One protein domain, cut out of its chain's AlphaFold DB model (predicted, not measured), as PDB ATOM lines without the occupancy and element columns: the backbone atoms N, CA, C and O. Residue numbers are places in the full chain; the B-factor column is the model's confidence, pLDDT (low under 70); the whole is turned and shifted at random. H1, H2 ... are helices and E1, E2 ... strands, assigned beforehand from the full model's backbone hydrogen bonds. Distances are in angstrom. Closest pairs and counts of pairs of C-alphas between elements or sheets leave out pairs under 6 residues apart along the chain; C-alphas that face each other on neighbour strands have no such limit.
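AT A GLANCE: This is residues 4 to 77 of the 77 residues of an uncharacterized protein of Flaviaesturariibacter flavus (UniProt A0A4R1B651). One five-stranded sheet, curled like part of a barrel, wraps round a single helix, H1, on one of its faces. The long E3 to E4 loop, residues 32 to 43, and the E4 to E5 turn lie at opposite ends of the longest axis. The printed part has 74 residues, with five named strands and then one named helix in the order E1 E2 E3 E4 E5 H1; the sheet's order is E1 - E2 - E3 - E4 - E5, all antiparallel, a meander in which each strand is the antiparallel neighbour of the one before. The class is mixed, in two layers, and the whole is compact, with a radius of gyration of the C-alphas of 11.9 A and spans of 37 by 22 by 17 A.

HOW THE PARTS SIT: E1, residues 4 to 9, forms a hairpin with E2, residues 12 to 22; N 7 and O 14 are 2.9 A apart. E2 bends by 55 degrees at residue 19 and forms a hairpin with E3, residues 25 to 31, where N 17 and O 29 are 2.8 A apart. E3 and E4, residues 44 to 50, are antiparallel at 160 degrees, with N 28 and O 45 at 2.9 A. E4 and E5, residues 53 to 56, have N 48 and O 55 at 2.8 A. H1, residues 62 to 75, is on the strongly twisted sheet, which curls round it. Its closest C-alphas to edge strand E1 are Leu 64 and Tyr 9, 6.1 A; to edge strand E5, Val 65 and Ser 56, 6.9 A. E2 and H1 are near each other. In H1 every O i to N i+4 pair is within hydrogen-bond range.

IN THESE COORDINATES: E1 begins at C-alpha 4 (-1.224, 1.642, 37.240). E2 is 28.7 A long, E3 18.7 A and E4 19.6 A. H1, 19.9 A, ends at C-alpha 75 (8.525, 1.749, 41.161).

THE WHOLE: The C-alphas of Gln 36 and Gly 51 are the two farthest apart, 37.5 A. The printed part has no cut, and the E3 to E4 link is long. The pLDDT is under 70 at residues 32 to 38 and 76 to 77.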
ATOM      1  N   GLN A   4      -0.950   1.985  38.636       89.12
ATOM      2  CA  GLN A   4      -1.224   1.642  37.240       89.12
ATOM      3  C   GLN A   4       0.084   1.654  36.456       89.12
ATOM      4  O   GLN A   4       0.927   2.524  36.668       89.12
ATOM      5  N   ILE A   5       0.247   0.691  35.559       90.25
ATOM      6  CA  ILE A   5       1.400   0.569  34.675       90.25
ATOM      7  C   ILE A   5       0.894   0.663  33.246       90.25
ATOM      8  O   ILE A   5      -0.008  -0.077  32.863       90.25
ATOM      9  N   VAL A   6       1.500   1.540  32.458       90.50
ATOM     10  CA  VAL A   6       1.231   1.655  31.025       90.50
ATOM     11  C   VAL A   6       2.458   1.157  30.278       90.50
ATOM     12  O   VAL A   6       3.566   1.613  30.547       90.50
ATOM     13  N   VAL A   7       2.263   0.223  29.353       90.38
ATOM     14  CA  VAL A   7       3.323  -0.312  28.490       90.38
ATOM     15  C   VAL A   7       2.900  -0.233  27.033       90.38
ATOM     16  O   VAL A   7       1.719  -0.376  26.722       90.38
ATOM     17  N   ASP A   8       3.864  -0.024  26.142       88.56
ATOM     18  CA  ASP A   8       3.650  -0.256  24.716       88.56
ATOM     19  C   ASP A   8       3.794  -1.757  24.446       88.56
ATOM     20  O   ASP A   8       4.819  -2.363  24.776       88.56
ATOM     21  N   TYR A   9       2.743  -2.367  23.913       87.25
ATOM     22  CA  TYR A   9       2.738  -3.761  23.498       87.25
ATOM     23  C   TYR A   9       1.977  -3.878  22.180       87.25
ATOM     24  O   TYR A   9       0.854  -3.392  22.061       87.25
ATOM     25  N   ASN A  10       2.601  -4.503  21.182       84.50
ATOM     26  CA  ASN A  10       2.058  -4.638  19.828       84.50
ATOM     27  C   ASN A  10       1.632  -3.295  19.201       84.50
ATOM     28  O   ASN A  10       0.579  -3.201  18.574       84.50
ATOM     29  N   GLN A  11       2.468  -2.257  19.352       83.44
ATOM     30  CA  GLN A  11       2.235  -0.901  18.820       83.44
ATOM     31  C   GLN A  11       1.008  -0.202  19.426       83.44
ATOM     32  O   GLN A  11       0.439   0.712  18.825       83.44
ATOM     33  N   GLN A  12       0.568  -0.652  20.602       83.31
ATOM     34  CA  GLN A  12      -0.580  -0.107  21.310       83.31
ATOM     35  C   GLN A  12      -0.245   0.106  22.782       83.31
ATOM     36  O   GLN A  12       0.448  -0.691  23.413       83.31
ATOM     37  N   ALA A  13      -0.779   1.185  23.351       87.31
ATOM     38  CA  ALA A  13      -0.669   1.439  24.777       87.31
ATOM     39  C   ALA A  13      -1.629   0.522  25.544       87.31
ATOM     40  O   ALA A  13      -2.846   0.562  25.350       87.31
ATOM     41  N   VAL A  14      -1.075  -0.280  26.448       89.19
ATOM     42  CA  VAL A  14      -1.809  -1.224  27.285       89.19
ATOM     43  C   VAL A  14      -1.626  -0.836  28.743       89.19
ATOM     44  O   VAL A  14      -0.502  -0.716  29.229       89.19
ATOM     45  N   THR A  15      -2.738  -0.644  29.451       91.12
ATOM     46  CA  THR A  15      -2.724  -0.239  30.861       91.12
ATOM     47  C   THR A  15      -3.076  -1.419  31.753       91.12
ATOM     48  O   THR A  15      -4.063  -2.105  31.509       91.12
ATOM     49  N   TYR A  16      -2.301  -1.641  32.809       91.88
ATOM     50  CA  TYR A  16      -2.573  -2.634  33.841       91.88
ATOM     51  C   TYR A  16      -2.657  -1.983  35.215       91.88
ATOM     52  O   TYR A  16      -1.753  -1.262  35.629       91.88
ATOM     53  N   ASP A  17      -3.703  -2.313  35.959       90.81
ATOM     54  CA  ASP A  17      -3.812  -2.000  37.375       90.81
ATOM     55  C   ASP A  17      -3.071  -3.054  38.201       90.81
ATOM     56  O   ASP A  17      -3.318  -4.257  38.078       90.81
ATOM     57  N   VAL A  18      -2.207  -2.605  39.105       88.75
ATOM     58  CA  VAL A  18      -1.620  -3.439  40.154       88.75
ATOM     59  C   VAL A  18      -2.668  -3.618  41.248       88.75
ATOM     60  O   VAL A  18      -2.876  -2.755  42.102       88.75
ATOM     61  N   THR A  19      -3.365  -4.749  41.203       84.56
ATOM     62  CA  THR A  19      -4.488  -5.059  42.104       84.56
ATOM     63  C   THR A  19      -4.047  -5.676  43.423       84.56
ATOM     64  O   THR A  19      -4.759  -5.569  44.420       84.56
ATOM     65  N   ALA A  20      -2.870  -6.299  43.455       81.19
ATOM     66  CA  ALA A  20      -2.256  -6.779  44.683       81.19
ATOM     67  C   ALA A  20      -0.729  -6.749  44.582       81.19
ATOM     68  O   ALA A  20      -0.158  -7.069  43.537       81.19
ATOM     69  N   GLN A  21      -0.100  -6.401  45.702       77.38
ATOM     70  CA  GLN A  21       1.340  -6.439  45.922       77.38
ATOM     71  C   GLN A  21       1.589  -7.129  47.267       77.38
ATOM     72  O   GLN A  21       1.478  -6.522  48.329       77.38
ATOM     73  N   GLU A  22       1.892  -8.423  47.234       79.25
ATOM     74  CA  GLU A  22       2.150  -9.227  48.434       79.25
ATOM     75  C   GLU A  22       3.612  -9.663  48.441       79.25
ATOM     76  O   GLU A  22       3.917 -10.593  47.709       79.25
ATOM     77  N   LYS A  23       4.476  -9.023  49.254       70.62
ATOM     78  CA  LYS A  23       5.936  -9.240  49.484       70.62
ATOM     79  C   LYS A  23       6.834  -9.466  48.250       70.62
ATOM     80  O   LYS A  23       7.852  -8.802  48.132       70.62
ATOM     81  N   ASP A  24       6.450 -10.351  47.343       81.00
ATOM     82  CA  ASP A  24       7.141 -10.778  46.136       81.00
ATOM     83  C   ASP A  24       6.190 -11.083  44.957       81.00
ATOM     84  O   ASP A  24       6.649 -11.533  43.913       81.00
ATOM     85  N   VAL A  25       4.876 -10.880  45.088       84.88
ATOM     86  CA  VAL A  25       3.879 -11.173  44.047       84.88
ATOM     87  C   VAL A  25       3.138  -9.905  43.647       84.88
ATOM     88  O   VAL A  25       2.514  -9.258  44.486       84.88
ATOM     89  N   TYR A  26       3.153  -9.608  42.352       88.12
ATOM     90  CA  TYR A  26       2.328  -8.595  41.712       88.12
ATOM     91  C   TYR A  26       1.204  -9.259  40.930       88.12
ATOM     92  O   TYR A  26       1.438 -10.163  40.122       88.12
ATOM     93  N   ARG A  27      -0.022  -8.794  41.167       90.00
ATOM     94  CA  ARG A  27      -1.196  -9.169  40.375       90.00
ATOM     95  C   ARG A  27      -1.625  -7.982  39.540       90.00
ATOM     96  O   ARG A  27      -1.992  -6.941  40.085       90.00
ATOM     97  N   LEU A  28      -1.573  -8.155  38.231       90.81
ATOM     98  CA  LEU A  28      -1.885  -7.130  37.251       90.81
ATOM     99  C   LEU A  28      -3.203  -7.478  36.574       90.81
ATOM    100  O   LEU A  28      -3.390  -8.616  36.141       90.81
ATOM    101  N   CYS A  29      -4.093  -6.501  36.467       91.12
ATOM    102  CA  CYS A  29      -5.343  -6.619  35.729       91.12
ATOM    103  C   CYS A  29      -5.367  -5.577  34.620       91.12
ATOM    104  O   CYS A  29      -5.137  -4.400  34.873       91.12
ATOM    105  N   LEU A  30      -5.655  -6.012  33.404       90.00
ATOM    106  CA  LEU A  30      -5.797  -5.150  32.243       90.00
ATOM    107  C   LEU A  30      -6.924  -4.143  32.487       90.00
ATOM    108  O   LEU A  30      -8.067  -4.531  32.740       90.00
ATOM    109  N   ASN A  31      -6.591  -2.861  32.405       86.50
ATOM    110  CA  ASN A  31      -7.518  -1.759  32.578       86.50
ATOM    111  C   ASN A  31      -7.809  -1.112  31.223       86.50
ATOM    112  O   ASN A  31      -6.896  -0.689  30.516       86.50
ATOM    113  N   GLY A  32      -9.092  -1.036  30.873       68.31
ATOM    114  CA  GLY A  32      -9.549  -0.225  29.747       68.31
ATOM    115  C   GLY A  32      -9.003  -0.644  28.381       68.31
ATOM    116  O   GLY A  32      -8.756   0.221  27.545       68.31
ATOM    117  N   TYR A  33      -8.825  -1.943  28.123       69.38
ATOM    118  CA  TYR A  33      -8.464  -2.416  26.785       69.38
ATOM    119  C   TYR A  33      -9.701  -2.617  25.914       69.38
ATOM    120  O   TYR A  33     -10.576  -3.426  26.223       69.38
ATOM    121  N   THR A  34      -9.743  -1.898  24.796       63.06
ATOM    122  CA  THR A  34     -10.658  -2.194  23.693       63.06
ATOM    123  C   THR A  34      -9.860  -2.954  22.648       63.06
ATOM    124  O   THR A  34      -8.918  -2.406  22.088       63.06
ATOM    125  N   GLN A  35     -10.212  -4.215  22.401       66.31
ATOM    126  CA  GLN A  35      -9.504  -5.052  21.439       66.31
ATOM    127  C   GLN A  35      -9.640  -4.475  20.025       66.31
ATOM    128  O   GLN A  35     -10.713  -4.531  19.431       66.31
ATOM    129  N   GLN A  36      -8.554  -3.901  19.502       65.75
ATOM    130  CA  GLN A  36      -8.516  -3.290  18.166       65.75
ATOM    131  C   GLN A  36      -7.995  -4.246  17.077       65.75
ATOM    132  O   GLN A  36      -7.978  -3.883  15.904       65.75
ATOM    133  N   GLY A  37      -7.594  -5.470  17.436       66.81
ATOM    134  CA  GLY A  37      -7.034  -6.451  16.504       66.81
ATOM    135  C   GLY A  37      -7.253  -7.909  16.927       66.81
ATOM    136  O   GLY A  37      -7.799  -8.174  18.000       66.81
ATOM    137  N   PRO A  38      -6.832  -8.881  16.097       67.25
ATOM    138  CA  PRO A  38      -7.028 -10.307  16.368       67.25
ATOM    139  C   PRO A  38      -6.148 -10.830  17.512       67.25
ATOM    140  O   PRO A  38      -6.393 -11.923  18.019       67.25
ATOM    141  N   GLU A  39      -5.128 -10.076  17.925       75.31
ATOM    142  CA  GLU A  39      -4.237 -10.491  19.001       75.31
ATOM    143  C   GLU A  39      -4.907 -10.401  20.366       75.31
ATOM    144  O   GLU A  39      -5.494  -9.391  20.768       75.31
ATOM    145  N   TYR A  40      -4.793 -11.508  21.091       82.69
ATOM    146  CA  TYR A  40      -5.240 -11.611  22.462       82.69
ATOM    147  C   TYR A  40      -4.238 -10.925  23.388       82.69
ATOM    148  O   TYR A  40      -3.067 -11.311  23.437       82.69
ATOM    149  N   ILE A  41      -4.729  -9.962  24.170       86.81
ATOM    150  CA  ILE A  41      -3.978  -9.353  25.264       86.81
ATOM    151  C   ILE A  41      -4.424  -9.996  26.583       86.81
ATOM    152  O   ILE A  41      -5.615  -9.966  26.910       86.81
ATOM    153  N   PRO A  42      -3.494 -10.580  27.357       88.88
ATOM    154  CA  PRO A  42      -3.814 -11.213  28.628       88.88
ATOM    155  C   PRO A  42      -4.455 -10.252  29.632       88.88
ATOM    156  O   PRO A  42      -3.854  -9.282  30.066       88.88
ATOM    157  N   SER A  43      -5.676 -10.551  30.071       89.00
ATOM    158  CA  SER A  43      -6.402  -9.669  30.997       89.00
ATOM    159  C   SER A  43      -5.894  -9.704  32.441       89.00
ATOM    160  O   SER A  43      -6.137  -8.770  33.203       89.00
ATOM    161  N   LYS A  44      -5.220 -10.783  32.846       90.88
ATOM    162  CA  LYS A  44      -4.691 -10.982  34.198       90.88
ATOM    163  C   LYS A  44      -3.304 -11.587  34.114       90.88
ATOM    164  O   LYS A  44      -3.106 -12.536  33.358       90.88
ATOM    165  N   ILE A  45      -2.380 -11.052  34.902       91.50
ATOM    166  CA  ILE A  45      -0.984 -11.491  34.922       91.50
ATOM    167  C   ILE A  45      -0.519 -11.585  36.369       91.50
ATOM    168  O   ILE A  45      -0.706 -10.653  37.156       91.50
ATOM    169  N   HIS A  46       0.118 -12.699  36.711       91.69
ATOM    170  CA  HIS A  46       0.765 -12.894  38.000       91.69
ATOM    171  C   HIS A  46       2.274 -12.906  37.801       91.69
ATOM    172  O   HIS A  46       2.825 -13.797  37.156       91.69
ATOM    173  N   ILE A  47       2.960 -11.933  38.391       90.69
ATOM    174  CA  ILE A  47       4.420 -11.859  38.378       90.69
ATOM    175  C   ILE A  47       4.906 -12.103  39.802       90.69
ATOM    176  O   ILE A  47       4.561 -11.362  40.714       90.69
ATOM    177  N   ARG A  48       5.707 -13.148  40.006       90.50
ATOM    178  CA  ARG A  48       6.292 -13.502  41.303       90.50
ATOM    179  C   ARG A  48       7.809 -13.396  41.283       90.50
ATOM    180  O   ARG A  48       8.450 -13.773  40.305       90.50
ATOM    181  N   ARG A  49       8.400 -12.984  42.395       87.62
ATOM    182  CA  ARG A  49       9.838 -13.043  42.634       87.62
ATOM    183  C   ARG A  49      10.195 -14.373  43.290       87.62
ATOM    184  O   ARG A  49       9.606 -14.770  44.290       87.62
ATOM    185  N   LYS A  50      11.184 -15.072  42.742       86.56
ATOM    186  CA  LYS A  50      11.817 -16.252  43.341       86.56
ATOM    187  C   LYS A  50      13.306 -15.962  43.510       86.56
ATOM    188  O   LYS A  50      14.106 -16.140  42.590       86.56
ATOM    189  N   GLY A  51      13.679 -15.463  44.687       84.12
ATOM    190  CA  GLY A  51      15.037 -14.992  44.962       84.12
ATOM    191  C   GLY A  51      15.384 -13.753  44.129       84.12
ATOM    192  O   GLY A  51      14.797 -12.689  44.306       84.12
ATOM    193  N   LYS A  52      16.339 -13.884  43.201       82.44
ATOM    194  CA  LYS A  52      16.735 -12.792  42.289       82.44
ATOM    195  C   LYS A  52      15.973 -12.790  40.957       82.44
ATOM    196  O   LYS A  52      16.161 -11.866  40.175       82.44
ATOM    197  N   VAL A  53      15.145 -13.801  40.696       83.69
ATOM    198  CA  VAL A  53      14.481 -14.000  39.399       83.69
ATOM    199  C   VAL A  53      13.005 -13.640  39.500       83.69
ATOM    200  O   VAL A  53      12.340 -14.034  40.456       83.69
ATOM    201  N   TRP A  54      12.487 -12.934  38.501       86.75
ATOM    202  CA  TRP A  54      11.057 -12.695  38.331       86.75
ATOM    203  C   TRP A  54      10.465 -13.719  37.365       86.75
ATOM    204  O   TRP A  54      11.073 -14.050  36.351       86.75
ATOM    205  N   ILE A  55       9.298 -14.251  37.708       88.25
ATOM    206  CA  ILE A  55       8.623 -15.334  36.993       88.25
ATOM    207  C   ILE A  55       7.177 -14.909  36.766       88.25
ATOM    208  O   ILE A  55       6.506 -14.526  37.721       88.25
ATOM    209  N   SER A  56       6.692 -15.022  35.533       89.75
ATOM    210  CA  SER A  56       5.279 -14.834  35.201       89.75
ATOM    211  C   SER A  56       4.609 -16.165  34.879       89.75
ATOM    212  O   SER A  56       5.269 -17.112  34.453       89.75
ATOM    213  N   ASP A  57       3.297 -16.223  35.089       87.50
ATOM    214  CA  ASP A  57       2.405 -17.272  34.592       87.50
ATOM    215  C   ASP A  57       2.212 -17.257  33.061       87.50
ATOM    216  O   ASP A  57       1.674 -18.214  32.508       87.50
ATOM    217  N   LEU A  58       2.680 -16.219  32.360       88.69
ATOM    218  CA  LEU A  58       2.517 -16.054  30.914       88.69
ATOM    219  C   LEU A  58       3.827 -16.238  30.138       88.69
ATOM    220  O   LEU A  58       4.460 -15.280  29.693       88.69
ATOM    221  N   GLU A  59       4.211 -17.494  29.905       81.19
ATOM    222  CA  GLU A  59       5.455 -17.829  29.189       81.19
ATOM    223  C   GLU A  59       5.461 -17.417  27.708       81.19
ATOM    224  O   GLU A  59       6.535 -17.175  27.155       81.19
ATOM    225  N   ASN A  60       4.282 -17.304  27.084       87.38
ATOM    226  CA  ASN A  60       4.116 -16.920  25.676       87.38
ATOM    227  C   ASN A  60       4.106 -15.398  25.449       87.38
ATOM    228  O   ASN A  60       4.187 -14.955  24.310       87.38
ATOM    229  N   TYR A  61       4.038 -14.596  26.517       88.69
ATOM    230  CA  TYR A  61       3.926 -13.132  26.457       88.69
ATOM    231  C   TYR A  61       5.167 -12.458  27.049       88.69
ATOM    232  O   TYR A  61       5.071 -11.504  27.819       88.69
ATOM    233  N   ARG A  62       6.359 -12.978  26.719       87.75
ATOM    234  CA  ARG A  62       7.629 -12.547  27.336       87.75
ATOM    235  C   ARG A  62       7.906 -11.058  27.172       87.75
ATOM    236  O   ARG A  62       8.411 -10.448  28.106       87.75
ATOM    237  N   GLU A  63       7.576 -10.487  26.018       89.62
ATOM    238  CA  GLU A  63       7.788  -9.062  25.739       89.62
ATOM    239  C   GLU A  63       6.913  -8.184  26.637       89.62
ATOM    240  O   GLU A  63       7.427  -7.314  27.338       89.62
ATOM    241  N   LEU A  64       5.616  -8.493  26.711       90.12
ATOM    242  CA  LEU A  64       4.664  -7.821  27.594       90.12
ATOM    243  C   LEU A  64       5.081  -7.938  29.065       90.12
ATOM    244  O   LEU A  64       5.158  -6.941  29.779       90.12
ATOM    245  N   VAL A  65       5.386  -9.157  29.518       91.19
ATOM    246  CA  VAL A  65       5.833  -9.418  30.893       91.19
ATOM    247  C   VAL A  65       7.125  -8.660  31.196       91.19
ATOM    248  O   VAL A  65       7.260  -8.100  32.281       91.19
ATOM    249  N   GLY A  66       8.064  -8.622  30.250       90.62
ATOM    250  CA  GLY A  66       9.317  -7.887  30.379       90.62
ATOM    251  C   GLY A  66       9.090  -6.386  30.543       90.62
ATOM    252  O   GLY A  66       9.637  -5.795  31.473       90.62
ATOM    253  N   ALA A  67       8.245  -5.785  29.702       91.56
ATOM    254  CA  ALA A  67       7.900  -4.367  29.790       91.56
ATOM    255  C   ALA A  67       7.241  -4.025  31.138       91.56
ATOM    256  O   ALA A  67       7.664  -3.093  31.822       91.56
ATOM    257  N   LEU A  68       6.270  -4.835  31.569       91.19
ATOM    258  CA  LEU A  68       5.602  -4.669  32.864       91.19
ATOM    259  C   LEU A  68       6.580  -4.806  34.029       91.19
ATOM    260  O   LEU A  68       6.506  -4.056  35.001       91.19
ATOM    261  N   LEU A  69       7.512  -5.754  33.937       89.81
ATOM    262  CA  LEU A  69       8.507  -5.982  34.970       89.81
ATOM    263  C   LEU A  69       9.486  -4.811  35.104       89.81
ATOM    264  O   LEU A  69       9.841  -4.455  36.226       89.81
ATOM    265  N   VAL A  70       9.922  -4.215  33.991       90.00
ATOM    266  CA  VAL A  70      10.798  -3.031  34.014       90.00
ATOM    267  C   VAL A  70      10.136  -1.897  34.787       90.00
ATOM    268  O   VAL A  70      10.767  -1.315  35.669       90.00
ATOM    269  N   GLU A  71       8.860  -1.634  34.513       89.19
ATOM    270  CA  GLU A  71       8.103  -0.614  35.232       89.19
ATOM    271  C   GLU A  71       7.936  -0.987  36.711       89.19
ATOM    272  O   GLU A  71       8.296  -0.200  37.583       89.19
ATOM    273  N   LEU A  72       7.529  -2.221  37.033       86.38
ATOM    274  CA  LEU A  72       7.429  -2.694  38.424       86.38
ATOM    275  C   LEU A  72       8.727  -2.509  39.222       86.38
ATOM    276  O   LEU A  72       8.687  -2.091  40.380       86.38
ATOM    277  N   VAL A  73       9.879  -2.808  38.617       83.38
ATOM    278  CA  VAL A  73      11.183  -2.642  39.272       83.38
ATOM    279  C   VAL A  73      11.489  -1.163  39.508       83.38
ATOM    280  O   VAL A  73      11.927  -0.821  40.608       83.38
ATOM    281  N   ARG A  74      11.206  -0.284  38.535       81.38
ATOM    282  CA  ARG A  74      11.385   1.174  38.676       81.38
ATOM    283  C   ARG A  74      10.592   1.746  39.844       81.38
ATOM    284  O   ARG A  74      11.133   2.552  40.584       81.38
ATOM    285  N   PHE A  75       9.354   1.302  40.038       72.88
ATOM    286  CA  PHE A  75       8.525   1.749  41.161       72.88
ATOM    287  C   PHE A  75       8.952   1.171  42.515       72.88
ATOM    288  O   PHE A  75       8.650   1.755  43.551       72.88
ATOM    289  N   SER A  76       9.617   0.014  42.526       67.94
ATOM    290  CA  SER A  76      10.078  -0.634  43.762       67.94
ATOM    291  C   SER A  76      11.416  -0.109  44.305       67.94
ATOM    292  O   SER A  76      11.848  -0.583  45.357       67.94
ATOM    293  N   THR A  77      12.076   0.804  43.582       56.31
ATOM    294  CA  THR A  77      13.378   1.400  43.938       56.31
ATOM    295  C   THR A  77      13.178   2.793  44.518       56.31
ATOM    296  O   THR A  77      13.867   3.109  45.511       56.31
TER     297      THR A  77